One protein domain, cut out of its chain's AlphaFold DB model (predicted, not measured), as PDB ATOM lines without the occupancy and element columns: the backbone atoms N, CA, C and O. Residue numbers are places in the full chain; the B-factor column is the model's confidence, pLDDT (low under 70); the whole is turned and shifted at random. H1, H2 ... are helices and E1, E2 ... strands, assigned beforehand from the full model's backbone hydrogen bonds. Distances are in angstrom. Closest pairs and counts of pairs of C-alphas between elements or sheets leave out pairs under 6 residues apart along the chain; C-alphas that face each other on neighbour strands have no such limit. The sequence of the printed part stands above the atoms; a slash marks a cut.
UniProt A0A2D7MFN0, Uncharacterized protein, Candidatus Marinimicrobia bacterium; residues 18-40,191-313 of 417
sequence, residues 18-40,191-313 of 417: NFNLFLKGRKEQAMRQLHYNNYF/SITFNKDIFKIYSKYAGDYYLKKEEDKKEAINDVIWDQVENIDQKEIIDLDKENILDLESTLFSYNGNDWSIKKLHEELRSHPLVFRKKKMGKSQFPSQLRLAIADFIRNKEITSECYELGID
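Overview. This is residues 18 to 40 and 191 to 313 of the 417 residues of an uncharacterized protein of Candidatus Marinimicrobia bacterium (UniProt A0A2D7MFN0). A small three-stranded sheet, E1 E2 E3, sits next to a long helix, H5, which serves as a spine: H2 crosses it at its first residues and H1 crosses it toward its last ones. The short helix H4 follows E3 with no residue between them and is near both H1 and H5, while H3 lies far out, where residues 212 to 219, of which 214 to 219 belong to H3, stick out. The printed part has 146 residues with five named helices and three named strands, in the order H1 E1 H2 H3 E2 E3 H4 H5, and is mostly helix; the sheet's order is E1 E2 E3, antiparallel. It is compact, with a radius of gyration of the C-alphas of 16.3 A and spans of 44 by 42 by 26 A.

Along the chain. Look first for the sheet: E1 is residues 192 to 194, E2 residues 251 to 255 and E3 residues 258 to 261. H4, residues 262 to 269, follows E3 with no residue between. Find C-alpha 286 at (-30.048, 34.592, -25.239); from there H5, residues 286 to 309, runs 34.7 A to C-alpha 309 at (-48.444, 7.143, -35.698). H1, residues 18 to 40, begins at C-alpha 18 at (-24.065, 8.440, -28.812) and is 32.6 A long. H2, residues 196 to 210, measures 20.1 A, and H3, residues 214 to 226, 18.7 A.

Arrangement. Start at the inner strand E2. Beside the edge strand E1 it is antiparallel, at 162 degrees, with N 193 and O 254 2.9 A apart, within hydrogen-bond range. E2 and E3 form an antiparallel hairpin, at 150 degrees, with N 260 and O 253 at 2.8 A, within the same range. H2 only grazes the sheet with residues 196 to 202; the closest C-alphas of H2 and E2 are those of Phe 199 and Leu 252, 5.8 A apart. H4 only grazes it with residues 262 to 265, and H5 with residues 291 to 298. With its residues 286 to 290 alone, H5 touches H2, about perpendicular at 88 degrees; the closest C-alphas, of Ser 203 and Pro 287, are 5.4 A apart. With residues 303 to 307 alone it touches residues 28 to 35 of H1, about perpendicular at 73 degrees; the closest C-alphas, of Glu 28 and Thr 304, are 6.2 A apart. H3 touches no helix. In H1, H2, H3, H4 and H5 every O i to N i+4 pair is within hydrogen-bond range.

Size, cuts and confidence. The C-alphas farthest apart, of Asn 38 and Asn 244, are 48.1 A apart. Residues 41 to 190 are not printed, and C-alphas 40 and 191 stand 25.2 A apart across the cut. The long links are H3 to E2, with 24 residues, and H4 to H5, with 16. Read the B-factor column for the model's confidence: the mean pLDDT of the printed part is 82.6, and residues 212 to 243 are under 70.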
ATOM      1  N   ASN A  18     -24.068   7.121 -28.193       75.12
ATOM      2  CA  ASN A  18     -24.065   8.440 -28.812       75.12
ATOM      3  C   ASN A  18     -24.402   8.341 -30.303       75.12
ATOM      4  O   ASN A  18     -25.299   9.040 -30.780       75.12
ATOM      5  N   PHE A  19     -23.763   7.418 -31.018       81.06
ATOM      6  CA  PHE A  19     -24.052   7.180 -32.427       81.06
ATOM      7  C   PHE A  19     -25.497   6.726 -32.677       81.06
ATOM      8  O   PHE A  19     -26.176   7.235 -33.570       81.06
ATOM      9  N   ASN A  20     -26.027   5.837 -31.838       85.25
ATOM     10  CA  ASN A  20     -27.421   5.406 -31.950       85.25
ATOM     11  C   ASN A  20     -28.416   6.559 -31.714       85.25
ATOM     12  O   ASN A  20     -29.437   6.654 -32.400       85.25
ATOM     13  N   LEU A  21     -28.116   7.475 -30.786       85.50
ATOM     14  CA  LEU A  21     -28.916   8.685 -30.566       85.50
ATOM     15  C   LEU A  21     -28.822   9.661 -31.745       85.50
ATOM     16  O   LEU A  21     -29.838  10.249 -32.122       85.50
ATOM     17  N   PHE A  22     -27.646   9.790 -32.361       85.62
ATOM     18  CA  PHE A  22     -27.468  10.546 -33.599       85.62
ATOM     19  C   PHE A  22     -28.333   9.978 -34.734       85.62
ATOM     20  O   PHE A  22     -29.115  10.719 -35.336       85.62
ATOM     21  N   LEU A  23     -28.271   8.664 -34.984       89.81
ATOM     22  CA  LEU A  23     -29.086   8.010 -36.012       89.81
ATOM     23  C   LEU A  23     -30.585   8.155 -35.738       89.81
ATOM     24  O   LEU A  23     -31.352   8.423 -36.663       89.81
ATOM     25  N   LYS A  24     -31.011   8.060 -34.470       93.75
ATOM     26  CA  LYS A  24     -32.394   8.358 -34.071       93.75
ATOM     27  C   LYS A  24     -32.788   9.785 -34.461       93.75
ATOM     28  O   LYS A  24     -33.834   9.987 -35.070       93.75
ATOM     29  N   GLY A  25     -31.945  10.767 -34.157       92.56
ATOM     30  CA  GLY A  25     -32.185  12.161 -34.518       92.56
ATOM     31  C   GLY A  25     -32.299  12.390 -36.028       92.56
ATOM     32  O   GLY A  25     -33.213  13.084 -36.489       92.56
ATOM     33  N   ARG A  26     -31.415  11.759 -36.816       92.31
ATOM     34  CA  ARG A  26     -31.464  11.764 -38.289       92.31
ATOM     35  C   ARG A  26     -32.754  11.137 -38.812       92.31
ATOM     36  O   ARG A  26     -33.428  11.762 -39.630       92.31
ATOM     37  N   LYS A  27     -33.133   9.966 -38.287       96.88
ATOM     38  CA  LYS A  27     -34.392   9.282 -38.613       96.88
ATOM     39  C   LYS A  27     -35.582  10.206 -38.392       96.88
ATOM     40  O   LYS A  27     -36.382  10.424 -39.295       96.88
ATOM     41  N   GLU A  28     -35.677  10.797 -37.204       97.56
ATOM     42  CA  GLU A  28     -36.800  11.659 -36.842       97.56
ATOM     43  C   GLU A  28     -36.841  12.950 -37.668       97.56
ATOM     44  O   GLU A  28     -37.922  13.422 -38.019       97.56
ATOM     45  N   GLN A  29     -35.690  13.502 -38.058       95.62
ATOM     46  CA  GLN A  29     -35.647  14.617 -39.004       95.62
ATOM     47  C   GLN A  29     -36.123  14.221 -40.407       95.62
ATOM     48  O   GLN A  29     -36.947  14.943 -40.972       95.62
ATOM     49  N   ALA A  30     -35.656  13.090 -40.939       96.81
ATOM     50  CA  ALA A  30     -36.069  12.583 -42.246       96.81
ATOM     51  C   ALA A  30     -37.577  12.290 -42.286       96.81
ATOM     52  O   ALA A  30     -38.252  12.656 -43.245       96.81
ATOM     53  N   MET A  31     -38.138  11.729 -41.208       98.25
ATOM     54  CA  MET A  31     -39.583  11.534 -41.081       98.25
ATOM     55  C   MET A  31     -40.360  12.846 -41.188       98.25
ATOM     56  O   MET A  31     -41.321  12.920 -41.947       98.25
ATOM     57  N   ARG A  32     -39.942  13.897 -40.468       97.56
ATOM     58  CA  ARG A  32     -40.616  15.207 -40.521       97.56
ATOM     59  C   ARG A  32     -40.530  15.842 -41.910       97.56
ATOM     60  O   ARG A  32     -41.499  16.451 -42.356       97.56
ATOM     61  N   GLN A  33     -39.395  15.695 -42.595       96.25
ATOM     62  CA  GLN A  33     -39.221  16.169 -43.972       96.25
ATOM     63  C   GLN A  33     -40.140  15.414 -44.941       96.25
ATOM     64  O   GLN A  33     -40.834  16.042 -45.738       96.25
ATOM     65  N   LEU A  34     -40.204  14.084 -44.835       97.69
ATOM     66  CA  LEU A  34     -41.070  13.259 -45.676       97.69
ATOM     67  C   LEU A  34     -42.556  13.510 -45.392       97.69
ATOM     68  O   LEU A  34     -43.357  13.588 -46.318       97.69
ATOM     69  N   HIS A  35     -42.920  13.693 -44.122       98.19
ATOM     70  CA  HIS A  35     -44.262  14.097 -43.717       98.19
ATOM     71  C   HIS A  35     -44.650  15.442 -44.340       98.19
ATOM     72  O   HIS A  35     -45.706  15.548 -44.961       98.19
ATOM     73  N   TYR A  36     -43.778  16.452 -44.233       97.94
ATOM     74  CA  TYR A  36     -43.994  17.749 -44.875       97.94
ATOM     75  C   TYR A  36     -44.204  17.600 -46.390       97.94
ATOM     76  O   TYR A  36     -45.167  18.134 -46.942       97.94
ATOM     77  N   ASN A  37     -43.334  16.832 -47.049       97.31
ATOM     78  CA  ASN A  37     -43.416  16.608 -48.485       97.31
ATOM     79  C   ASN A  37     -44.753  15.970 -48.889       97.31
ATOM     80  O   ASN A  37     -45.491  16.529 -49.695       97.31
ATOM     81  N   ASN A  38     -45.090  14.833 -48.283       97.06
ATOM     82  CA  ASN A  38     -46.218  14.013 -48.717       97.06
ATOM     83  C   ASN A  38     -47.576  14.626 -48.372       97.06
ATOM     84  O   ASN A  38     -48.499  14.497 -49.160       97.06
ATOM     85  N   TYR A  39     -47.709  15.268 -47.209       97.25
ATOM     86  CA  TYR A  39     -49.012  15.728 -46.709       97.25
ATOM     87  C   TYR A  39     -49.267  17.223 -46.920       97.25
ATOM     88  O   TYR A  39     -50.386  17.684 -46.704       97.25
ATOM     89  N   PHE A  40     -48.251  17.997 -47.318       97.75
ATOM     90  CA  PHE A  40     -48.396  19.444 -47.504       97.75
ATOM     91  C   PHE A  40     -47.871  19.920 -48.845       97.75
ATOM     92  O   PHE A  40     -48.572  20.684 -49.494       97.75
ATOM     93  N   SER A 191     -49.162  23.591 -23.582       94.38
ATOM     94  CA  SER A 191     -48.518  24.721 -22.903       94.38
ATOM     95  C   SER A 191     -47.218  24.320 -22.221       94.38
ATOM     96  O   SER A 191     -47.075  23.211 -21.706       94.38
ATOM     97  N   ILE A 192     -46.261  25.251 -22.239       96.38
ATOM     98  CA  ILE A 192     -44.975  25.129 -21.554       96.38
ATOM     99  C   ILE A 192     -44.917  26.210 -20.478       96.38
ATOM    100  O   ILE A 192     -45.025  27.398 -20.790       96.38
ATOM    101  N   THR A 193     -44.705  25.811 -19.227       97.19
ATOM    102  CA  THR A 193     -44.523  26.737 -18.104       97.19
ATOM    103  C   THR A 193     -43.108  26.607 -17.567       97.19
ATOM    104  O   THR A 193     -42.735  25.579 -17.015       97.19
ATOM    105  N   PHE A 194     -42.297  27.650 -17.726       97.50
ATOM    106  CA  PHE A 194     -40.915  27.650 -17.245       97.50
ATOM    107  C   PHE A 194     -40.851  27.964 -15.753       97.50
ATOM    108  O   PHE A 194     -41.477  28.921 -15.288       97.50
ATOM    109  N   ASN A 195     -40.021  27.221 -15.022       96.88
ATOM    110  CA  ASN A 195     -39.648  27.598 -13.668       96.88
ATOM    111  C   ASN A 195     -38.735  28.826 -13.747       96.88
ATOM    112  O   ASN A 195     -37.592  28.731 -14.185       96.88
ATOM    113  N   LYS A 196     -39.247  29.996 -13.356       96.12
ATOM    114  CA  LYS A 196     -38.570  31.283 -13.564       96.12
ATOM    115  C   LYS A 196     -37.183  31.344 -12.919       96.12
ATOM    116  O   LYS A 196     -36.265  31.884 -13.538       96.12
ATOM    117  N   ASP A 197     -37.035  30.808 -11.713       94.94
ATOM    118  CA  ASP A 197     -35.788  30.907 -10.953       94.94
ATOM    119  C   ASP A 197     -34.741  29.933 -11.499       94.94
ATOM    120  O   ASP A 197     -33.630  30.348 -11.838       94.94
ATOM    121  N   ILE A 198     -35.136  28.675 -11.714       95.25
ATOM    122  CA  ILE A 198     -34.270  27.648 -12.309       95.25
ATOM    123  C   ILE A 198     -33.873  28.034 -13.737       95.25
ATOM    124  O   ILE A 198     -32.691  28.018 -14.080       95.25
ATOM    125  N   PHE A 199     -34.825  28.479 -14.562       96.06
ATOM    126  CA  PHE A 199     -34.563  28.884 -15.944       96.06
ATOM    127  C   PHE A 199     -33.625  30.092 -16.034       96.06
ATOM    128  O   PHE A 199     -32.771  30.154 -16.920       96.06
ATOM    129  N   LYS A 200     -33.743  31.064 -15.120       94.06
ATOM    130  CA  LYS A 200     -32.843  32.224 -15.090       94.06
ATOM    131  C   LYS A 200     -31.394  31.797 -14.858       94.06
ATOM    132  O   LYS A 200     -30.508  32.312 -15.535       94.06
ATOM    133  N   ILE A 201     -31.158  30.873 -13.929       91.94
ATOM    134  CA  ILE A 201     -29.814  30.356 -13.658       91.94
ATOM    135  C   ILE A 201     -29.353  29.516 -14.854       91.94
ATOM    136  O   ILE A 201     -28.328  29.833 -15.449       91.94
ATOM    137  N   TYR A 202     -30.160  28.547 -15.293       92.25
ATOM    138  CA  TYR A 202     -29.849  27.665 -16.421       92.25
ATOM    139  C   TYR A 202     -29.473  28.443 -17.691       92.25
ATOM    140  O   TYR A 202     -28.435  28.195 -18.299       92.25
ATOM    141  N   SER A 203     -30.277  29.442 -18.068       92.31
ATOM    142  CA  SER A 203     -30.047  30.249 -19.273       92.31
ATOM    143  C   SER A 203     -28.748  31.052 -19.238       92.31
ATOM    144  O   SER A 203     -28.156  31.280 -20.291       92.31
ATOM    145  N   LYS A 204     -28.271  31.457 -18.055       89.00
ATOM    146  CA  LYS A 204     -26.981  32.139 -17.909       89.00
ATOM    147  C   LYS A 204     -25.833  31.210 -18.313       89.00
ATOM    148  O   LYS A 204     -25.034  31.582 -19.166       89.00
ATOM    149  N   TYR A 205     -25.797  30.005 -17.748       86.19
ATOM    150  CA  TYR A 205     -24.726  29.033 -17.989       86.19
ATOM    151  C   TYR A 205     -24.804  28.405 -19.377       86.19
ATOM    152  O   TYR A 205     -23.793  28.289 -20.066       86.19
ATOM    153  N   ALA A 206     -26.017  28.110 -19.848       85.81
ATOM    154  CA  ALA A 206     -26.221  27.730 -21.236       85.81
ATOM    155  C   ALA A 206     -25.729  28.826 -22.193       85.81
ATOM    156  O   ALA A 206     -25.113  28.523 -23.211       85.81
ATOM    157  N   GLY A 207     -25.926  30.099 -21.846       84.31
ATOM    158  CA  GLY A 207     -25.417  31.222 -22.628       84.31
ATOM    159  C   GLY A 207     -23.900  31.190 -22.788       84.31
ATOM    160  O   GLY A 207     -23.413  31.404 -23.892       84.31
ATOM    161  N   ASP A 208     -23.153  30.874 -21.733       80.75
ATOM    162  CA  ASP A 208     -21.690  30.785 -21.808       80.75
ATOM    163  C   ASP A 208     -21.219  29.614 -22.697       80.75
ATOM    164  O   ASP A 208     -20.236  29.757 -23.423       80.75
ATOM    165  N   TYR A 209     -21.966  28.504 -22.737       77.00
ATOM    166  CA  TYR A 209     -21.695  27.380 -23.642       77.00
ATOM    167  C   TYR A 209     -22.028  27.689 -25.113       77.00
ATOM    168  O   TYR A 209     -21.211  27.449 -26.001       77.00
ATOM    169  N   TYR A 210     -23.215  28.236 -25.392       76.88
ATOM    170  CA  TYR A 210     -23.693  28.465 -26.765       76.88
ATOM    171  C   TYR A 210     -23.125  29.746 -27.408       76.88
ATOM    172  O   TYR A 210     -23.065  29.864 -28.635       76.88
ATOM    173  N   LEU A 211     -22.685  30.726 -26.610       76.88
ATOM    174  CA  LEU A 211     -22.153  32.008 -27.095       76.88
ATOM    175  C   LEU A 211     -20.614  32.074 -27.130       76.88
ATOM    176  O   LEU A 211     -20.078  33.182 -27.115       76.88
ATOM    177  N   LYS A 212     -19.909  30.931 -27.223       67.25
ATOM    178  CA  LYS A 212     -18.436  30.865 -27.385       67.25
ATOM    179  C   LYS A 212     -17.896  31.832 -28.455       67.25
ATOM    180  O   LYS A 212     -18.628  32.223 -29.378       67.25
ATOM    181  N   LYS A 213     -16.624  32.234 -28.305       56.94
ATOM    182  CA  LYS A 213     -15.966  33.259 -29.135       56.94
ATOM    183  C   LYS A 213     -15.916  32.835 -30.609       56.94
ATOM    184  O   LYS A 213     -15.991  31.655 -30.932       56.94
ATOM    185  N   GLU A 214     -15.825  33.808 -31.517       52.81
ATOM    186  CA  GLU A 214     -15.827  33.550 -32.968       52.81
ATOM    187  C   GLU A 214     -14.642  32.693 -33.444       52.81
ATOM    188  O   GLU A 214     -14.784  31.985 -34.436       52.81
ATOM    189  N   GLU A 215     -13.510  32.720 -32.739       49.78
ATOM    190  CA  GLU A 215     -12.334  31.880 -33.014       49.78
ATOM    191  C   GLU A 215     -12.630  30.404 -32.698       49.78
ATOM    192  O   GLU A 215     -12.549  29.572 -33.600       49.78
ATOM    193  N   ASP A 216     -13.157  30.110 -31.500       57.00
ATOM    194  CA  ASP A 216     -13.606  28.763 -31.098       57.00
ATOM    195  C   ASP A 216     -14.691  28.196 -32.034       57.00
ATOM    196  O   ASP A 216     -14.832  26.986 -32.204       57.00
ATOM    197  N   LYS A 217     -15.504  29.076 -32.638       52.66
ATOM    198  CA  LYS A 217     -16.554  28.693 -33.591       52.66
ATOM    199  C   LYS A 217     -16.006  28.336 -34.970       52.66
ATOM    200  O   LYS A 217     -16.625  27.524 -35.642       52.66
ATOM    201  N   LYS A 218     -14.903  28.945 -35.416       45.66
ATOM    202  CA  LYS A 218     -14.308  28.650 -36.730       45.66
ATOM    203  C   LYS A 218     -13.600  27.299 -36.741       45.66
ATOM    204  O   LYS A 218     -13.771  26.563 -37.705       45.66
ATOM    205  N   GLU A 219     -12.880  26.972 -35.671       49.47
ATOM    206  CA  GLU A 219     -12.282  25.642 -35.488       49.47
ATOM    207  C   GLU A 219     -13.383  24.575 -35.413       49.47
ATOM    208  O   GLU A 219     -13.418  23.676 -36.245       49.47
ATOM    209  N   ALA A 220     -14.403  24.785 -34.571       48.75
ATOM    210  CA  ALA A 220     -15.531  23.859 -34.464       48.75
ATOM    211  C   ALA A 220     -16.340  23.692 -35.764       48.75
ATOM    212  O   ALA A 220     -16.905  22.632 -35.984       48.75
ATOM    213  N   ILE A 221     -16.449  24.711 -36.626       41.84
ATOM    214  CA  ILE A 221     -17.139  24.576 -37.921       41.84
ATOM    215  C   ILE A 221     -16.320  23.723 -38.890       41.84
ATOM    216  O   ILE A 221     -16.913  22.911 -39.589       41.84
ATOM    217  N   ASN A 222     -14.995  23.874 -38.930       43.41
ATOM    218  CA  ASN A 222     -14.155  23.012 -39.761       43.41
ATOM    219  C   ASN A 222     -14.230  21.558 -39.268       43.41
ATOM    220  O   ASN A 222     -14.519  20.674 -40.068       43.41
ATOM    221  N   ASP A 223     -14.128  21.333 -37.959       46.25
ATOM    222  CA  ASP A 223     -14.230  19.994 -37.361       46.25
ATOM    223  C   ASP A 223     -15.640  19.389 -37.535       46.25
ATOM    224  O   ASP A 223     -15.805  18.197 -37.747       46.25
ATOM    225  N   VAL A 224     -16.706  20.198 -37.517       48.88
ATOM    226  CA  VAL A 224     -18.094  19.745 -37.748       48.88
ATOM    227  C   VAL A 224     -18.417  19.575 -39.236       48.88
ATOM    228  O   VAL A 224     -19.425  18.969 -39.569       48.88
ATOM    229  N   ILE A 225     -17.629  20.103 -40.166       46.12
ATOM    230  CA  ILE A 225     -17.830  19.846 -41.600       46.12
ATOM    231  C   ILE A 225     -17.145  18.533 -42.011       46.12
ATOM    232  O   ILE A 225     -17.658  17.847 -42.896       46.12
ATOM    233  N   TRP A 226     -16.059  18.155 -41.331       42.03
ATOM    234  CA  TRP A 226     -15.248  16.984 -41.674       42.03
ATOM    235  C   TRP A 226     -15.407  15.789 -40.705       42.03
ATOM    236  O   TRP A 226     -15.437  14.658 -41.181       42.03
ATOM    237  N   ASP A 227     -15.679  16.012 -39.408       47.34
ATOM    238  CA  ASP A 227     -15.582  14.998 -38.333       47.34
ATOM    239  C   ASP A 227     -16.878  14.808 -37.500       47.34
ATOM    240  O   ASP A 227     -16.827  14.467 -36.313       47.34
ATOM    241  N   GLN A 228     -18.082  15.003 -38.070       51.28
ATOM    242  CA  GLN A 228     -19.359  14.852 -37.314       51.28
ATOM    243  C   GLN A 228     -19.577  13.466 -36.693       51.28
ATOM    244  O   GLN A 228     -20.449  13.292 -35.843       51.28
ATOM    245  N   VAL A 229     -18.805  12.488 -37.145       44.53
ATOM    246  CA  VAL A 229     -18.830  11.096 -36.717       44.53
ATOM    247  C   VAL A 229     -17.900  10.850 -35.523       44.53
ATOM    248  O   VAL A 229     -18.223  10.020 -34.681       44.53
ATOM    249  N   GLU A 230     -16.797  11.588 -35.387       37.56
ATOM    250  CA  GLU A 230     -15.851  11.405 -34.272       37.56
ATOM    251  C   GLU A 230     -16.193  12.300 -33.068       37.56
ATOM    252  O   GLU A 230     -15.968  11.922 -31.921       37.56
ATOM    253  N   ASN A 231     -16.847  13.445 -33.293       37.62
ATOM    254  CA  ASN A 231     -17.257  14.381 -32.237       37.62
ATOM    255  C   ASN A 231     -18.692  14.141 -31.715       37.62
ATOM    256  O   ASN A 231     -19.396  15.084 -31.344       37.62
ATOM    257  N   ILE A 232     -19.152  12.883 -31.668       42.22
ATOM    258  CA  ILE A 232     -20.415  12.519 -30.985       42.22
ATOM    259  C   ILE A 232     -20.245  12.513 -29.456       42.22
ATOM    260  O   ILE A 232     -21.226  12.432 -28.713       42.22
ATOM    261  N   ASP A 233     -19.021  12.740 -28.976       37.38
ATOM    262  CA  ASP A 233     -18.772  13.335 -27.669       37.38
ATOM    263  C   ASP A 233     -19.245  14.794 -27.686       37.38
ATOM    264  O   ASP A 233     -18.476  15.759 -27.637       37.38
ATOM    265  N   GLN A 234     -20.570  14.966 -27.700       44.16
ATOM    266  CA  GLN A 234     -21.187  16.123 -27.083       44.16
ATOM    267  C   GLN A 234     -20.692  16.138 -25.637       44.16
ATOM    268  O   GLN A 234     -21.299  15.518 -24.764       44.16
ATOM    269  N   LYS A 235     -19.560  16.821 -25.393       44.69
ATOM    270  CA  LYS A 235     -19.148  17.290 -24.068       44.69
ATOM    271  C   LYS A 235     -20.427  17.745 -23.395       44.69
ATOM    272  O   LYS A 235     -21.053  18.666 -23.932       44.69
ATOM    273  N   GLU A 236     -20.805  17.019 -22.337       50.34
ATOM    274  CA  GLU A 236     -22.027  17.174 -21.544       50.34
ATOM    275  C   GLU A 236     -22.529  18.603 -21.694       50.34
ATOM    276  O   GLU A 236     -21.776  19.533 -21.388       50.34
ATOM    277  N   ILE A 237     -23.717  18.772 -22.288       55.56
ATOM    278  CA  ILE A 237     -24.326  20.069 -22.611       55.56
ATOM    279  C   ILE A 237     -24.490  20.833 -21.290       55.56
ATOM    280  O   ILE A 237     -25.544  20.834 -20.680       55.56
ATOM    281  N   ILE A 238     -23.411  21.463 -20.839       58.78
ATOM    282  CA  ILE A 238     -23.201  22.045 -19.516       58.78
ATOM    283  C   ILE A 238     -23.397  21.036 -18.363       58.78
ATOM    284  O   ILE A 238     -24.513  20.827 -17.893       58.78
ATOM    285  N   ASP A 239     -22.305  20.483 -17.827       63.31
ATOM    286  CA  ASP A 239     -22.356  19.786 -16.533       63.31
ATOM    287  C   ASP A 239     -22.467  20.803 -15.382       63.31
ATOM    288  O   ASP A 239     -21.478  21.287 -14.830       63.31
ATOM    289  N   LEU A 240     -23.710  21.177 -15.072       65.25
ATOM    290  CA  LEU A 240     -24.057  22.125 -14.010       65.25
ATOM    291  C   LEU A 240     -23.911  21.537 -12.599       65.25
ATOM    292  O   LEU A 240     -23.818  22.304 -11.634       65.25
ATOM    293  N   ASP A 241     -23.906  20.206 -12.483       63.88
ATOM    294  CA  ASP A 241     -23.856  19.492 -11.206       63.88
ATOM    295  C   ASP A 241     -22.427  19.443 -10.666       63.88
ATOM    296  O   ASP A 241     -22.196  19.710  -9.487       63.88
ATOM    297  N   LYS A 242     -21.434  19.235 -11.547       64.88
ATOM    298  CA  LYS A 242     -20.002  19.293 -11.187       64.88
ATOM    299  C   LYS A 242     -19.609  20.595 -10.489       64.88
ATOM    300  O   LYS A 242     -18.706  20.594  -9.653       64.88
ATOM    301  N   GLU A 243     -20.279  21.700 -10.809       66.19
ATOM    302  CA  GLU A 243     -20.016  23.010 -10.207       66.19
ATOM    303  C   GLU A 243     -20.941  23.335  -9.007       66.19
ATOM    304  O   GLU A 243     -20.811  24.407  -8.416       66.19
ATOM    305  N   ASN A 244     -21.846  22.424  -8.605       71.06
ATOM    306  CA  ASN A 244     -22.902  22.628  -7.593       71.06
ATOM    307  C   ASN A 244     -23.788  23.861  -7.867       71.06
ATOM    308  O   ASN A 244     -24.227  24.557  -6.947       71.06
ATOM    309  N   ILE A 245     -24.020  24.178  -9.140       79.50
ATOM    310  CA  ILE A 245     -24.709  25.411  -9.547       79.50
ATOM    311  C   ILE A 245     -26.216  25.201  -9.625       79.50
ATOM    312  O   ILE A 245     -26.991  26.075  -9.230       79.50
ATOM    313  N   LEU A 246     -26.620  24.053 -10.158       84.00
ATOM    314  CA  LEU A 246     -28.000  23.620 -10.310       84.00
ATOM    315  C   LEU A 246     -28.041  22.103 -10.162       84.00
ATOM    316  O   LEU A 246     -27.287  21.409 -10.835       84.00
ATOM    317  N   ASP A 247     -28.973  21.612  -9.350       88.44
ATOM    318  CA  ASP A 247     -29.317  20.191  -9.321       88.44
ATOM    319  C   ASP A 247     -29.970  19.814 -10.662       88.44
ATOM    320  O   ASP A 247     -30.975  20.420 -11.053       88.44
ATOM    321  N   LEU A 248     -29.407  18.830 -11.368       88.75
ATOM    322  CA  LEU A 248     -29.897  18.378 -12.674       88.75
ATOM    323  C   LEU A 248     -31.312  17.787 -12.619       88.75
ATOM    324  O   LEU A 248     -32.015  17.794 -13.634       88.75
ATOM    325  N   GLU A 249     -31.764  17.326 -11.455       92.56
ATOM    326  CA  GLU A 249     -33.136  16.853 -11.251       92.56
ATOM    327  C   GLU A 249     -34.128  18.015 -11.034       92.56
ATOM    328  O   GLU A 249     -35.346  17.820 -11.082       92.56
ATOM    329  N   SER A 250     -33.643  19.258 -10.893       94.19
ATOM    330  CA  SER A 250     -34.494  20.449 -10.793       94.19
ATOM    331  C   SER A 250     -35.390  20.602 -12.017       94.19
ATOM    332  O   SER A 250     -34.932  20.569 -13.162       94.19
ATOM    333  N   THR A 251     -36.676  20.866 -11.777       97.38
ATOM    334  CA  THR A 251     -37.651  21.136 -12.841       97.38
ATOM    335  C   THR A 251     -37.337  22.457 -13.539       97.38
ATOM    336  O   THR A 251     -37.477  23.537 -12.955       97.38
ATOM    337  N   LEU A 252     -36.943  22.371 -14.809       96.81
ATOM    338  CA  LEU A 252     -36.654  23.513 -15.673       96.81
ATOM    339  C   LEU A 252     -37.941  24.118 -16.247       96.81
ATOM    340  O   LEU A 252     -38.109  25.340 -16.283       96.81
ATOM    341  N   PHE A 253     -38.857  23.261 -16.689       98.06
ATOM    342  CA  PHE A 253     -40.181  23.638 -17.169       98.06
ATOM    343  C   PHE A 253     -41.167  22.486 -16.977       98.06
ATOM    344  O   PHE A 253     -40.760  21.347 -16.784       98.06
ATOM    345  N   SER A 254     -42.459  22.773 -17.066       97.56
ATOM    346  CA  SER A 254     -43.502  21.761 -17.207       97.56
ATOM    347  C   SER A 254     -44.149  21.861 -18.583       97.56
ATOM    348  O   SER A 254     -44.299  22.950 -19.142       97.56
ATOM    349  N   TYR A 255     -44.505  20.712 -19.146       97.19
ATOM    350  CA  TYR A 255     -45.176  20.586 -20.433       97.19
ATOM    351  C   TYR A 255     -46.434  19.737 -20.265       97.19
ATOM    352  O   TYR A 255     -46.353  18.573 -19.870       97.19
ATOM    353  N   ASN A 256     -47.602  20.335 -20.520       93.38
ATOM    354  CA  ASN A 256     -48.918  19.728 -20.266       93.38
ATOM    355  C   ASN A 256     -49.053  19.146 -18.845       93.38
ATOM    356  O   ASN A 256     -49.591  18.060 -18.654       93.38
ATOM    357  N   GLY A 257     -48.516  19.857 -17.849       90.62
ATOM    358  CA  GLY A 257     -48.538  19.435 -16.445       90.62
ATOM    359  C   GLY A 257     -47.500  18.374 -16.065       90.62
ATOM    360  O   GLY A 257     -47.397  18.056 -14.888       90.62
ATOM    361  N   ASN A 258     -46.711  17.863 -17.014       95.69
ATOM    362  CA  ASN A 258     -45.598  16.962 -16.721       95.69
ATOM    363  C   ASN A 258     -44.315  17.762 -16.525       95.69
ATOM    364  O   ASN A 258     -43.952  18.557 -17.394       95.69
ATOM    365  N   ASP A 259     -43.605  17.512 -15.434       97.50
ATOM    366  CA  ASP A 259     -42.345  18.188 -15.148       97.50
ATOM    367  C   ASP A 259     -41.207  17.675 -16.043       97.50
ATOM    368  O   ASP A 259     -41.100  16.489 -16.384       97.50
ATOM    369  N   TRP A 260     -40.356  18.609 -16.459       97.81
ATOM    370  CA  TRP A 260     -39.135  18.362 -17.210       97.81
ATOM    371  C   TRP A 260     -37.950  18.880 -16.411       97.81
ATOM    372  O   TRP A 260     -37.763  20.092 -16.259       97.81
ATOM    373  N   SER A 261     -37.147  17.946 -15.904       96.25
ATOM    374  CA  SER A 261     -35.876  18.261 -15.266       96.25
ATOM    375  C   SER A 261     -34.829  18.703 -16.288       96.25
ATOM    376  O   SER A 261     -34.971  18.471 -17.496       96.25
ATOM    377  N   ILE A 262     -33.765  19.346 -15.807       93.19
ATOM    378  CA  ILE A 262     -32.610  19.716 -16.636       93.19
ATOM    379  C   ILE A 262     -32.003  18.459 -17.273       93.19
ATOM    380  O   ILE A 262     -31.792  18.430 -18.484       93.19
ATOM    381  N   LYS A 263     -31.822  17.397 -16.482       91.81
ATOM    382  CA  LYS A 263     -31.312  16.101 -16.937       91.81
ATOM    383  C   LYS A 263     -32.136  15.514 -18.075       91.81
ATOM    384  O   LYS A 263     -31.586  15.169 -19.116       91.81
ATOM    385  N   LYS A 264     -33.461  15.465 -17.910       94.06
ATOM    386  CA  LYS A 264     -34.369  14.945 -18.940       94.06
ATOM    387  C   LYS A 264     -34.251  15.734 -20.243       94.06
ATOM    388  O   LYS A 264     -34.259  15.144 -21.319       94.06
ATOM    389  N   LEU A 265     -34.142  17.065 -20.164       93.31
ATOM    390  CA  LEU A 265     -33.898  17.877 -21.355       93.31
ATOM    391  C   LEU A 265     -32.558  17.493 -22.000       93.31
ATOM    392  O   LEU A 265     -32.533  17.228 -23.195       93.31
ATOM    393  N   HIS A 266     -31.466  17.437 -21.234       88.81
ATOM    394  CA  HIS A 266     -30.131  17.099 -21.749       88.81
ATOM    395  C   HIS A 266     -30.075  15.735 -22.434       88.81
ATOM    396  O   HIS A 266     -29.504  15.629 -23.518       88.81
ATOM    397  N   GLU A 267     -30.705  14.715 -21.853       87.56
ATOM    398  CA  GLU A 267     -30.797  13.377 -22.445       87.56
ATOM    399  C   GLU A 267     -31.475  13.408 -23.822       87.56
ATOM    400  O   GLU A 267     -31.003  12.778 -24.768       87.56
ATOM    401  N   GLU A 268     -32.542  14.192 -23.967       90.06
ATOM    402  CA  GLU A 268     -33.246  14.348 -25.238       90.06
ATOM    403  C   GLU A 268     -32.424  15.122 -26.277       90.06
ATOM    404  O   GLU A 268     -32.416  14.753 -27.457       90.06
ATOM    405  N   LEU A 269     -31.678  16.147 -25.848       87.38
ATOM    406  CA  LEU A 269     -30.843  16.966 -26.735       87.38
ATOM    407  C   LEU A 269     -29.734  16.170 -27.437       87.38
ATOM    408  O   LEU A 269     -29.298  16.578 -28.514       87.38
ATOM    409  N   ARG A 270     -29.344  15.004 -26.905       82.31
ATOM    410  CA  ARG A 270     -28.381  14.096 -27.557       82.31
ATOM    411  C   ARG A 270     -28.860  13.593 -28.921       82.31
ATOM    412  O   ARG A 270     -28.050  13.377 -29.815       82.31
ATOM    413  N   SER A 271     -30.174  13.446 -29.094       86.06
ATOM    414  CA  SER A 271     -30.806  13.075 -30.376       86.06
ATOM    415  C   SER A 271     -31.521  14.245 -31.059       86.06
ATOM    416  O   SER A 271     -31.928  14.152 -32.213       86.06
ATOM    417  N   HIS A 272     -31.696  15.359 -30.349       86.06
ATOM    418  CA  HIS A 272     -32.446  16.518 -30.816       86.06
ATOM    419  C   HIS A 272     -31.779  17.826 -30.387       86.06
ATOM    420  O   HIS A 272     -32.310  18.528 -29.520       86.06
ATOM    421  N   PRO A 273     -30.632  18.187 -30.985       86.31
ATOM    422  CA  PRO A 273     -29.961  19.440 -30.676       86.31
ATOM    423  C   PRO A 273     -30.890  20.655 -30.802       86.31
ATOM    424  O   PRO A 273     -31.743  20.728 -31.694       86.31
ATOM    425  N   LEU A 274     -30.711  21.638 -29.914       87.69
ATOM    426  CA  LEU A 274     -31.481  22.879 -29.963       87.69
ATOM    427  C   LEU A 274     -31.147  23.680 -31.221       87.69
ATOM    428  O   LEU A 274     -29.983  23.903 -31.551       87.69
ATOM    429  N   VAL A 275     -32.188  24.210 -31.861       85.12
ATOM    430  CA  VAL A 275     -32.057  25.120 -32.999       85.12
ATOM    431  C   VAL A 275     -32.525  26.505 -32.586       85.12
ATOM    432  O   VAL A 275     -33.678  26.709 -32.208       85.12
ATOM    433  N   PHE A 276     -31.627  27.480 -32.680       85.44
ATOM    434  CA  PHE A 276     -31.940  28.869 -32.373       85.44
ATOM    435  C   PHE A 276     -32.442  29.596 -33.620       85.44
ATOM    436  O   PHE A 276     -31.783  29.592 -34.660       85.44
ATOM    437  N   ARG A 277     -33.581  30.287 -33.493       81.25
ATOM    438  CA  ARG A 277     -34.163  31.094 -34.580       81.25
ATOM    439  C   ARG A 277     -33.222  32.211 -35.040       81.25
ATOM    440  O   ARG A 277     -33.155  32.515 -36.226       81.25
ATOM    441  N   LYS A 278     -32.471  32.806 -34.105       80.38
ATOM    442  CA  LYS A 278     -31.469  33.840 -34.385       80.38
ATOM    443  C   LYS A 278     -30.055  33.259 -34.322       80.38
ATOM    444  O   LYS A 278     -29.624  32.819 -33.266       80.38
ATOM    445  N   LYS A 279     -29.296  33.307 -35.425       71.75
ATOM    446  CA  LYS A 279     -27.921  32.758 -35.477       71.75
ATOM    447  C   LYS A 279     -26.892  33.590 -34.701       71.75
ATOM    448  O   LYS A 279     -25.976  33.041 -34.100       71.75
ATOM    449  N   LYS A 280     -27.027  34.919 -34.722       76.38
ATOM    450  CA  LYS A 280     -26.135  35.853 -34.017       76.38
ATOM    451  C   LYS A 280     -26.926  36.573 -32.940       76.38
ATOM    452  O   LYS A 280     -27.818  37.333 -33.277       76.38
ATOM    453  N   MET A 281     -26.626  36.353 -31.666       79.19
ATOM    454  CA  MET A 281     -27.352  36.983 -30.558       79.19
ATOM    455  C   MET A 281     -26.399  37.383 -29.432       79.19
ATOM    456  O   MET A 281     -25.383  36.725 -29.211       79.19
ATOM    457  N   GLY A 282     -26.730  38.457 -28.714       81.88
ATOM    458  CA  GLY A 282     -25.995  38.865 -27.514       81.88
ATOM    459  C   GLY A 282     -26.472  38.137 -26.252       81.88
ATOM    460  O   GLY A 282     -27.573  37.582 -26.222       81.88
ATOM    461  N   LYS A 283     -25.684  38.213 -25.166       85.88
ATOM    462  CA  LYS A 283     -26.026  37.602 -23.862       85.88
ATOM    463  C   LYS A 283     -27.398  38.037 -23.327       85.88
ATOM    464  O   LYS A 283     -28.098  37.235 -22.724       85.88
ATOM    465  N   SER A 284     -27.807  39.282 -23.575       86.94
ATOM    466  CA  SER A 284     -29.111  39.809 -23.145       86.94
ATOM    467  C   SER A 284     -30.301  39.192 -23.890       86.94
ATOM    468  O   SER A 284     -31.383  39.073 -23.322       86.94
ATOM    469  N   GLN A 285     -30.111  38.786 -25.149       87.06
ATOM    470  CA  GLN A 285     -31.156  38.188 -25.989       87.06
ATOM    471  C   GLN A 285     -31.250  36.669 -25.804       87.06
ATOM    472  O   GLN A 285     -32.297  36.078 -26.078       87.06
ATOM    473  N   PHE A 286     -30.172  36.041 -25.328       90.38
ATOM    474  CA  PHE A 286     -30.048  34.592 -25.239       90.38
ATOM    475  C   PHE A 286     -31.160  33.902 -24.432       90.38
ATOM    476  O   PHE A 286     -31.739  32.962 -24.970       90.38
ATOM    477  N   PRO A 287     -31.564  34.354 -23.226       93.06
ATOM    478  CA  PRO A 287     -32.627  33.679 -22.475       93.06
ATOM    479  C   PRO A 287     -33.953  33.595 -23.244       93.06
ATOM    480  O   PRO A 287     -34.626  32.564 -23.230       93.06
ATOM    481  N   SER A 288     -34.310  34.657 -23.971       92.25
ATOM    482  CA  SER A 288     -35.512  34.678 -24.809       92.25
ATOM    483  C   SER A 288     -35.398  33.718 -25.993       92.25
ATOM    484  O   SER A 288     -36.366  33.032 -26.308       92.25
ATOM    485  N   GLN A 289     -34.225  33.639 -26.626       90.25
ATOM    486  CA  GLN A 289     -33.972  32.718 -27.738       90.25
ATOM    487  C   GLN A 289     -33.922  31.256 -27.279       90.25
ATOM    488  O   GLN A 289     -34.490  30.399 -27.946       90.25
ATOM    489  N   LEU A 290     -33.340  30.974 -26.111       93.56
ATOM    490  CA  LEU A 290     -33.342  29.646 -25.497       93.56
ATOM    491  C   LEU A 290     -34.767  29.172 -25.197       93.56
ATOM    492  O   LEU A 290     -35.114  28.032 -25.491       93.56
ATOM    493  N   ARG A 291     -35.620  30.061 -24.670       95.12
ATOM    494  CA  ARG A 291     -37.038  29.760 -24.438       95.12
ATOM    495  C   ARG A 291     -37.755  29.364 -25.734       95.12
ATOM    496  O   ARG A 291     -38.533  28.416 -25.733       95.12
ATOM    497  N   LEU A 292     -37.492  30.086 -26.828       94.12
ATOM    498  CA  LEU A 292     -38.053  29.775 -28.147       94.12
ATOM    499  C   LEU A 292     -37.506  28.456 -28.704       94.12
ATOM    500  O   LEU A 292     -38.285  27.663 -29.213       94.12
ATOM    501  N   ALA A 293     -36.207  28.192 -28.548       92.69
ATOM    502  CA  ALA A 293     -35.581  26.948 -28.992       92.69
ATOM    503  C   ALA A 293     -36.150  25.720 -28.257       92.69
ATOM    504  O   ALA A 293     -36.429  24.708 -28.892       92.69
ATOM    505  N   ILE A 294     -36.395  25.817 -26.943       96.12
ATOM    506  CA  ILE A 294     -37.059  24.751 -26.169       96.12
ATOM    507  C   ILE A 294     -38.503  24.546 -26.651       96.12
ATOM    508  O   ILE A 294     -38.947  23.410 -26.798       96.12
ATOM    509  N   ALA A 295     -39.236  25.625 -26.944       95.62
ATOM    510  CA  ALA A 295     -40.586  25.513 -27.496       95.62
ATOM    511  C   ALA A 295     -40.596  24.852 -28.888       95.62
ATOM    512  O   ALA A 295     -41.439  23.995 -29.151       95.62
ATOM    513  N   ASP A 296     -39.643  25.204 -29.756       94.38
ATOM    514  CA  ASP A 296     -39.483  24.588 -31.077       94.38
ATOM    515  C   ASP A 296     -39.075  23.111 -30.972       94.38
ATOM    516  O   ASP A 296     -39.575  22.286 -31.736       94.38
ATOM    517  N   PHE A 297     -38.232  22.757 -29.998       95.06
ATOM    518  CA  PHE A 297     -37.885  21.371 -29.678       95.06
ATOM    519  C   PHE A 297     -39.126  20.550 -29.291       95.06
ATOM    520  O   PHE A 297     -39.372  19.503 -29.890       95.06
ATOM    521  N   ILE A 298     -39.957  21.046 -28.363       96.94
ATOM    522  CA  ILE A 298     -41.201  20.366 -27.967       96.94
ATOM    523  C   ILE A 298     -42.153  20.231 -29.157       96.94
ATOM    524  O   ILE A 298     -42.666  19.147 -29.412       96.94
ATOM    525  N   ARG A 299     -42.342  21.299 -29.939       96.38
ATOM    526  CA  ARG A 299     -43.154  21.259 -31.163       96.38
ATOM    527  C   ARG A 299     -42.663  20.182 -32.131       96.38
ATOM    528  O   ARG A 299     -43.472  19.436 -32.667       96.38
ATOM    529  N   ASN A 300     -41.354  20.085 -32.353       95.88
ATOM    530  CA  ASN A 300     -40.797  19.074 -33.247       95.88
ATOM    531  C   ASN A 300     -41.037  17.656 -32.714       95.88
ATOM    532  O   ASN A 300     -41.338  16.783 -33.520       95.88
ATOM    533  N   LYS A 301     -40.971  17.430 -31.392       95.62
ATOM    534  CA  LYS A 301     -41.335  16.137 -30.787       95.62
ATOM    535  C   LYS A 301     -42.792  15.759 -31.052       95.62
ATOM    536  O   LYS A 301     -43.058  14.604 -31.363       95.62
ATOM    537  N   GLU A 302     -43.713  16.715 -30.969       97.44
ATOM    538  CA  GLU A 302     -45.131  16.480 -31.279       97.44
ATOM    539  C   GLU A 302     -45.327  16.089 -32.748       97.44
ATOM    540  O   GLU A 302     -45.976  15.091 -33.032       97.44
ATOM    541  N   ILE A 303     -44.685  16.801 -33.680       98.12
ATOM    542  CA  ILE A 303     -44.722  16.452 -35.112       98.12
ATOM    543  C   ILE A 303     -44.114  15.061 -35.348       98.12
ATOM    544  O   ILE A 303     -44.644  14.280 -36.133       98.12
ATOM    545  N   THR A 304     -43.010  14.723 -34.675       98.00
ATOM    546  CA  THR A 304     -42.423  13.381 -34.775       98.00
ATOM    547  C   THR A 304     -43.383  12.304 -34.271       98.00
ATOM    548  O   THR A 304     -43.456  11.243 -34.883       98.00
ATOM    549  N   SER A 305     -44.110  12.553 -33.176       97.69
ATOM    550  CA  SER A 305     -45.098  11.602 -32.651       97.69
ATOM    551  C   SER A 305     -46.141  11.261 -33.714       97.69
ATOM    552  O   SER A 305     -46.358  10.087 -33.994       97.69
ATOM    553  N   GLU A 306     -46.678  12.277 -34.393       98.25
ATOM    554  CA  GLU A 306     -47.601  12.099 -35.525       98.25
ATOM    555  C   GLU A 306     -46.958  11.283 -36.659       98.25
ATOM    556  O   GLU A 306     -47.581  10.393 -37.232       98.25
ATOM    557  N   CYS A 307     -45.675  11.513 -36.961       98.38
ATOM    558  CA  CYS A 307     -44.968  10.739 -37.985       98.38
ATOM    559  C   CYS A 307     -44.859   9.245 -37.634       98.38
ATOM    560  O   CYS A 307     -44.992   8.401 -38.525       98.38
ATOM    561  N   TYR A 308     -44.618   8.911 -36.362       98.38
ATOM    562  CA  TYR A 308     -44.609   7.522 -35.894       98.38
ATOM    563  C   TYR A 308     -46.004   6.891 -35.976       98.38
ATOM    564  O   TYR A 308     -46.129   5.753 -36.423       98.38
ATOM    565  N   GLU A 309     -47.056   7.620 -35.596       98.06
ATOM    566  CA  GLU A 309     -48.444   7.143 -35.698       98.06
ATOM    567  C   GLU A 309     -48.852   6.854 -37.150       98.06
ATOM    568  O   GLU A 309     -49.530   5.864 -37.425       98.06
ATOM    569  N   LEU A 310     -48.360   7.661 -38.093       97.50
ATOM    570  CA  LEU A 310     -48.543   7.472 -39.534       97.50
ATOM    571  C   LEU A 310     -47.638   6.380 -40.140       97.50
ATOM    572  O   LEU A 310     -47.730   6.108 -41.337       97.50
ATOM    573  N   GLY A 311     -46.753   5.758 -39.352       97.69
ATOM    574  CA  GLY A 311     -45.839   4.707 -39.813       97.69
ATOM    575  C   GLY A 311     -44.757   5.188 -40.788       97.69
ATOM    576  O   GLY A 311     -44.204   4.388 -41.544       97.69
ATOM    577  N   ILE A 312     -44.450   6.490 -40.793       97.75
ATOM    578  CA  ILE A 312     -43.434   7.096 -41.675       97.75
ATOM    579  C   ILE A 312     -42.033   6.572 -41.335       97.75
ATOM    580  O   ILE A 312     -41.151   6.520 -42.189       97.75
ATOM    581  N   ASP A 313     -41.845   6.114 -40.101       97.19
ATOM    582  CA  ASP A 313     -40.606   5.548 -39.583       97.19
ATOM    583  C   ASP A 313     -40.159   4.255 -40.284       97.19
ATOM    584  O   ASP A 313     -38.994   3.881 -40.138       97.19
TER     585      ASP A 313